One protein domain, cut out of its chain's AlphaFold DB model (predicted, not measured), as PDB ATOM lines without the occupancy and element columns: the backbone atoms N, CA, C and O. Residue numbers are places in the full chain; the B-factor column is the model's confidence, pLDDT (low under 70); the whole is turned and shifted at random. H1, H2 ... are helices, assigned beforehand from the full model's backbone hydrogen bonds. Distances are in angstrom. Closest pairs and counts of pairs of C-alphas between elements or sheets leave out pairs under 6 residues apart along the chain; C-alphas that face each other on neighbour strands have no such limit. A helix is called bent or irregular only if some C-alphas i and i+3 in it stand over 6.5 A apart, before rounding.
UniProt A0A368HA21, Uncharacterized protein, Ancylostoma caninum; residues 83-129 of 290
ATOM      1  N   LYS A  83     186.478 157.620 103.933       83.38
ATOM      2  CA  LYS A  83     187.688 158.058 104.648       83.38
ATOM      3  C   LYS A  83     187.370 159.323 105.441       83.38
ATOM      4  O   LYS A  83     186.922 160.307 104.866       83.38
ATOM      5  N   THR A  84     187.667 159.333 106.739       89.81
ATOM      6  CA  THR A  84     187.541 160.552 107.554       89.81
ATOM      7  C   THR A  84     188.515 161.636 107.079       89.81
ATOM      8  O   THR A  84     189.618 161.327 106.613       89.81
ATOM      9  N   ARG A  85     188.156 162.915 107.270       88.50
ATOM     10  CA  ARG A  85     189.000 164.084 106.936       88.50
ATOM     11  C   ARG A  85     190.414 163.974 107.530       88.50
ATOM     12  O   ARG A  85     191.395 164.326 106.880       88.50
ATOM     13  N   ALA A  86     190.536 163.418 108.739       90.62
ATOM     14  CA  ALA A  86     191.819 163.148 109.390       90.62
ATOM     15  C   ALA A  86     192.646 162.067 108.662       90.62
ATOM     16  O   ALA A  86     193.842 162.259 108.428       90.62
ATOM     17  N   LYS A  87     192.022 160.953 108.245       86.62
ATOM     18  CA  LYS A  87     192.697 159.881 107.491       86.62
ATOM     19  C   LYS A  87     193.129 160.356 106.101       86.62
ATOM     20  O   LYS A  87     194.236 160.029 105.680       86.62
ATOM     21  N   GLN A  88     192.305 161.167 105.432       90.31
ATOM     22  CA  GLN A  88     192.655 161.825 104.166       90.31
ATOM     23  C   GLN A  88     193.873 162.745 104.334       90.31
ATOM     24  O   GLN A  88     194.862 162.554 103.632       90.31
ATOM     25  N   ARG A  89     193.858 163.664 105.315       92.88
ATOM     26  CA  ARG A  89     195.003 164.546 105.627       92.88
ATOM     27  C   ARG A  89     196.289 163.755 105.893       92.88
ATOM     28  O   ARG A  89     197.320 164.059 105.298       92.88
ATOM     29  N   LYS A  90     196.234 162.701 106.719       93.94
ATOM     30  CA  LYS A  90     197.399 161.841 107.009       93.94
ATOM     31  C   LYS A  90     197.940 161.146 105.751       93.94
ATOM     32  O   LYS A  90     199.154 161.091 105.574       93.94
ATOM     33  N   GLN A  91     197.064 160.642 104.875       91.81
ATOM     34  CA  GLN A  91     197.470 160.028 103.603       91.81
ATOM     35  C   GLN A  91     198.071 161.052 102.632       91.81
ATOM     36  O   GLN A  91     199.118 160.779 102.055       91.81
ATOM     37  N   ALA A  92     197.477 162.241 102.507       93.94
ATOM     38  CA  ALA A  92     197.995 163.303 101.650       93.94
ATOM     39  C   ALA A  92     199.400 163.754 102.092       93.94
ATOM     40  O   ALA A  92     200.321 163.764 101.281       93.94
ATOM     41  N   ILE A  93     199.611 163.999 103.393       92.44
ATOM     42  CA  ILE A  93     200.937 164.325 103.955       92.44
ATOM     43  C   ILE A  93     201.949 163.196 103.688       92.44
ATOM     44  O   ILE A  93     203.094 163.468 103.328       92.44
ATOM     45  N   HIS A  94     201.546 161.928 103.825       93.88
ATOM     46  CA  HIS A  94     202.410 160.788 103.503       93.88
ATOM     47  C   HIS A  94     202.785 160.740 102.011       93.88
ATOM     48  O   HIS A  94     203.947 160.500 101.671       93.88
ATOM     49  N   HIS A  95     201.827 161.003 101.116       92.88
ATOM     50  CA  HIS A  95     202.064 161.037  99.674       92.88
ATOM     51  C   HIS A  95     202.974 162.211  99.294       92.88
ATOM     52  O   HIS A  95     203.977 161.973  98.628       92.88
ATOM     53  N   TRP A  96     202.738 163.423  99.806       93.94
ATOM     54  CA  TRP A  96     203.633 164.570  99.595       93.94
ATOM     55  C   TRP A  96     205.054 164.316 100.108       93.94
ATOM     56  O   TRP A  96     206.007 164.563  99.374       93.94
ATOM     57  N   LYS A  97     205.231 163.730 101.302       94.56
ATOM     58  CA  LYS A  97     206.566 163.328 101.797       94.56
ATOM     59  C   LYS A  97     207.232 162.246 100.939       94.56
ATOM     60  O   LYS A  97     208.453 162.121 100.946       94.56
ATOM     61  N   THR A  98     206.458 161.427 100.234       90.50
ATOM     62  CA  THR A  98     206.992 160.386  99.344       90.50
ATOM     63  C   THR A  98     207.363 160.967  97.982       90.50
ATOM     64  O   THR A  98     208.460 160.706  97.500       90.50
ATOM     65  N   ILE A  99     206.508 161.817  97.410       90.88
ATOM     66  CA  ILE A  99     206.765 162.537  96.158       90.88
ATOM     67  C   ILE A  99     207.958 163.482  96.333       90.88
ATOM     68  O   ILE A  99     208.903 163.388  95.564       90.88
ATOM     69  N   GLY A 100     207.992 164.301  97.389       89.25
ATOM     70  CA  GLY A 100     209.109 165.213  97.660       89.25
ATOM     71  C   GLY A 100     210.455 164.495  97.801       89.25
ATOM     72  O   GLY A 100     211.443 164.935  97.224       89.25
ATOM     73  N   ARG A 101     210.496 163.335  98.477       90.50
ATOM     74  CA  ARG A 101     211.713 162.503  98.539       90.50
ATOM     75  C   ARG A 101     212.131 161.966  97.168       90.50
ATOM     76  O   ARG A 101     213.321 161.976  96.874       90.50
ATOM     77  N   LYS A 102     211.178 161.541  96.326       87.56
ATOM     78  CA  LYS A 102     211.467 161.138  94.939       87.56
ATOM     79  C   LYS A 102     212.023 162.305  94.121       87.56
ATOM     80  O   LYS A 102     213.067 162.142  93.512       87.56
ATOM     81  N   VAL A 103     211.391 163.480  94.178       88.38
ATOM     82  CA  VAL A 103     211.838 164.703  93.486       88.38
ATOM     83  C   VAL A 103     213.276 165.066  93.873       88.38
ATOM     84  O   VAL A 103     214.117 165.221  92.993       88.38
ATOM     85  N   ILE A 104     213.580 165.128  95.174       88.94
ATOM     86  CA  ILE A 104     214.932 165.436  95.674       88.94
ATOM     87  C   ILE A 104     215.951 164.399  95.177       88.94
ATOM     88  O   ILE A 104     217.032 164.775  94.733       88.94
ATOM     89  N   HIS A 105     215.607 163.108  95.199       89.06
ATOM     90  CA  HIS A 105     216.490 162.048  94.709       89.06
ATOM     91  C   HIS A 105     216.722 162.123  93.189       89.06
ATOM     92  O   HIS A 105     217.860 161.993  92.745       89.06
ATOM     93  N   THR A 106     215.686 162.396  92.388       84.75
ATOM     94  CA  THR A 106     215.820 162.575  90.931       84.75
ATOM     95  C   THR A 106     216.687 163.790  90.594       84.75
ATOM     96  O   THR A 106     217.578 163.679  89.754       84.75
ATOM     97  N   ILE A 107     216.497 164.922  91.286       87.12
ATOM     98  CA  ILE A 107     217.341 166.120  91.123       87.12
ATOM     99  C   ILE A 107     218.798 165.813  91.494       87.12
ATOM    100  O   ILE A 107     219.702 166.204  90.761       87.12
ATOM    101  N   ALA A 108     219.035 165.078  92.585       87.06
ATOM    102  CA  ALA A 108     220.380 164.682  93.002       87.06
ATOM    103  C   ALA A 108     221.060 163.695  92.031       87.06
ATOM    104  O   ALA A 108     222.285 163.688  91.951       87.06
ATOM    105  N   LYS A 109     220.291 162.871  91.299       87.38
ATOM    106  CA  LYS A 109     220.824 161.867  90.360       87.38
ATOM    107  C   LYS A 109     221.059 162.404  88.941       87.38
ATOM    108  O   LYS A 109     222.031 162.002  88.314       87.38
ATOM    109  N   VAL A 110     220.171 163.257  88.419       83.06
ATOM    110  CA  VAL A 110     220.166 163.675  86.991       83.06
ATOM    111  C   VAL A 110     220.400 165.188  86.807       83.06
ATOM    112  O   VAL A 110     220.542 165.683  85.689       83.06
ATOM    113  N   GLY A 111     220.460 165.949  87.903       83.25
ATOM    114  CA  GLY A 111     220.528 167.408  87.878       83.25
ATOM    115  C   GLY A 111     219.160 168.066  87.664       83.25
ATOM    116  O   GLY A 111     218.198 167.445  87.211       83.25
ATOM    117  N   LYS A 112     219.068 169.352  88.019       83.44
ATOM    118  CA  LYS A 112     217.810 170.119  88.072       83.44
ATOM    119  C   LYS A 112     217.056 170.147  86.738       83.44
ATOM    120  O   LYS A 112     215.876 169.816  86.715       83.44
ATOM    121  N   GLU A 113     217.726 170.511  85.646       79.06
ATOM    122  CA  GLU A 113     217.062 170.758  84.356       79.06
ATOM    123  C   GLU A 113     216.479 169.471  83.741       79.06
ATOM    124  O   GLU A 113     215.317 169.442  83.337       79.06
ATOM    125  N   HIS A 114     217.224 168.360  83.780       77.19
ATOM    126  CA  HIS A 114     216.720 167.051  83.346       77.19
ATOM    127  C   HIS A 114     215.632 166.503  84.279       77.19
ATOM    128  O   HIS A 114     214.654 165.917  83.813       77.19
ATOM    129  N   ALA A 115     215.759 166.708  85.594       80.88
ATOM    130  CA  ALA A 115     214.739 166.281  86.546       80.88
ATOM    131  C   ALA A 115     213.401 167.006  86.330       80.88
ATOM    132  O   ALA A 115     212.359 166.373  86.476       80.88
ATOM    133  N   ILE A 116     213.407 168.290  85.949       80.06
ATOM    134  CA  ILE A 116     212.183 169.035  85.606       80.06
ATOM    135  C   ILE A 116     211.467 168.367  84.424       80.06
ATOM    136  O   ILE A 116     210.280 168.064  84.535       80.06
ATOM    137  N   LEU A 117     212.181 168.053  83.339       78.62
ATOM    138  CA  LEU A 117     211.598 167.368  82.177       78.62
ATOM    139  C   LEU A 117     211.016 165.991  82.550       78.62
ATOM    140  O   LEU A 117     209.881 165.686  82.191       78.62
ATOM    141  N   LEU A 118     211.740 165.196  83.344       76.44
ATOM    142  CA  LEU A 118     211.302 163.863  83.786       76.44
ATOM    143  C   LEU A 118     210.136 163.881  84.793       76.44
ATOM    144  O   LEU A 118     209.389 162.909  84.877       76.44
ATOM    145  N   LEU A 119     209.987 164.945  85.589       76.75
ATOM    146  CA  LEU A 119     208.930 165.067  86.607       76.75
ATOM    147  C   LEU A 119     207.656 165.745  86.084       76.75
ATOM    148  O   LEU A 119     206.589 165.534  86.660       76.75
ATOM    149  N   HIS A 120     207.765 166.556  85.027       73.94
ATOM    150  CA  HIS A 120     206.634 167.225  84.370       73.94
ATOM    151  C   HIS A 120     206.169 166.523  83.082       73.94
ATOM    152  O   HIS A 120     205.076 166.820  82.585       73.94
ATOM    153  N   GLY A 121     206.949 165.566  82.568       68.69
ATOM    154  CA  GLY A 121     206.519 164.644  81.523       68.69
ATOM    155  C   GLY A 121     205.234 163.919  81.925       68.69
ATOM    156  O   GLY A 121     205.170 163.260  82.962       68.69
ATOM    157  N   HIS A 122     204.191 164.063  81.107       56.00
ATOM    158  CA  HIS A 122     202.956 163.286  81.259       56.00
ATOM    159  C   HIS A 122     203.117 161.856  80.730       56.00
ATOM    160  O   HIS A 122     202.350 160.971  81.117       56.00
ATOM    161  N   ASP A 123     204.161 161.617  79.930       51.47
ATOM    162  CA  ASP A 123     204.689 160.283  79.711       51.47
ATOM    163  C   ASP A 123     205.142 159.696  81.042       51.47
ATOM    164  O   ASP A 123     206.146 160.086  81.644       51.47
ATOM    165  N   ARG A 124     204.389 158.686  81.474       50.75
ATOM    166  CA  ARG A 124     204.887 157.668  82.388       50.75
ATOM    167  C   ARG A 124     205.975 156.897  81.655       50.75
ATOM    168  O   ARG A 124     205.714 155.805  81.163       50.75
ATOM    169  N   LEU A 125     207.175 157.466  81.588       44.16
ATOM    170  CA  LEU A 125     208.354 156.698  81.231       44.16
ATOM    171  C   LEU A 125     208.415 155.517  82.200       44.16
ATOM    172  O   LEU A 125     208.515 155.698  83.421       44.16
ATOM    173  N   ASP A 126     208.285 154.318  81.639       45.88
ATOM    174  CA  ASP A 126     208.564 153.070  82.335       45.88
ATOM    175  C   ASP A 126     209.954 153.154  82.981       45.88
ATOM    176  O   ASP A 126     210.800 153.932  82.529       45.88
ATOM    177  N   PRO A 127     210.209 152.436  84.086       49.31
ATOM    178  CA  PRO A 127     211.429 152.626  84.853       49.31
ATOM    179  C   PRO A 127     212.682 152.302  84.023       49.31
ATOM    180  O   PRO A 127     213.137 151.166  83.982       49.31
ATOM    181  N   ILE A 128     213.334 153.338  83.479       48.19
ATOM    182  CA  ILE A 128     214.696 153.302  82.895       48.19
ATOM    183  C   ILE A 128     215.752 153.155  84.026       48.19
ATOM    184  O   ILE A 128     216.820 153.761  84.018       48.19
ATOM    185  N   ILE A 129     215.400 152.418  85.084       50.03
ATOM    186  CA  ILE A 129     216.228 152.054  86.237       50.03
ATOM    187  C   ILE A 129     215.724 150.703  86.792       50.03
ATOM    188  O   ILE A 129     215.479 150.572  87.990       50.03
TER     189      ILE A 129
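Overview. This is residues 83 to 129 of the 290 residues of an uncharacterized protein of Ancylostoma caninum (UniProt A0A368HA21). One long, straight helix, H1, makes the length of the model, and a much shorter helix, H2, folds back at its far end in a hairpin of very unequal arms. The first part of H1, residues 85 to 101, sticks out free of the rest, and past H2 residues 121 to 129 trail off as a free tail with no named element. The printed part has 47 residues with two named helices, H1 then H2, and no named strand; its class is all helix. It is loose, with a radius of gyration of the C-alphas of 13.6 A, and elongated, spanning 38 by 20 by 17 A.

Arrangement. H1, residues 85 to 110, and H2, residues 112 to 120, form a helical hairpin over a tight link of one residue, Gly 111. They touch, and H1 does so with residues 103 to 107 alone. Their closest C-alphas, those of Ile 107 and Ala 115, are 5.3 A apart. The two helices run opposite ways at a steep tilt of 43 degrees, with their centres 16.5 A apart. In both H1 and H2 every O i to N i+4 pair is within hydrogen-bond range.

Along the chain. H1 begins at C-alpha 85, at (189.000, 164.084, 106.936), and ends at C-alpha 110, at (220.166, 163.675, 86.991), 37.0 A away. H2 measures 12.1 A from C-alpha 112 to C-alpha 120, which lies at (206.634, 167.225, 84.370). Neither helix is bent.

Size, cuts and confidence. The C-alphas of Thr 84 and Gly 111 are the two farthest apart, at 39.0 A. Residues 83 to 101 and 120 to 129 stand free. The printed part has no cut. Its mean pLDDT is 80.2, and residues 121 to 129 are under 70.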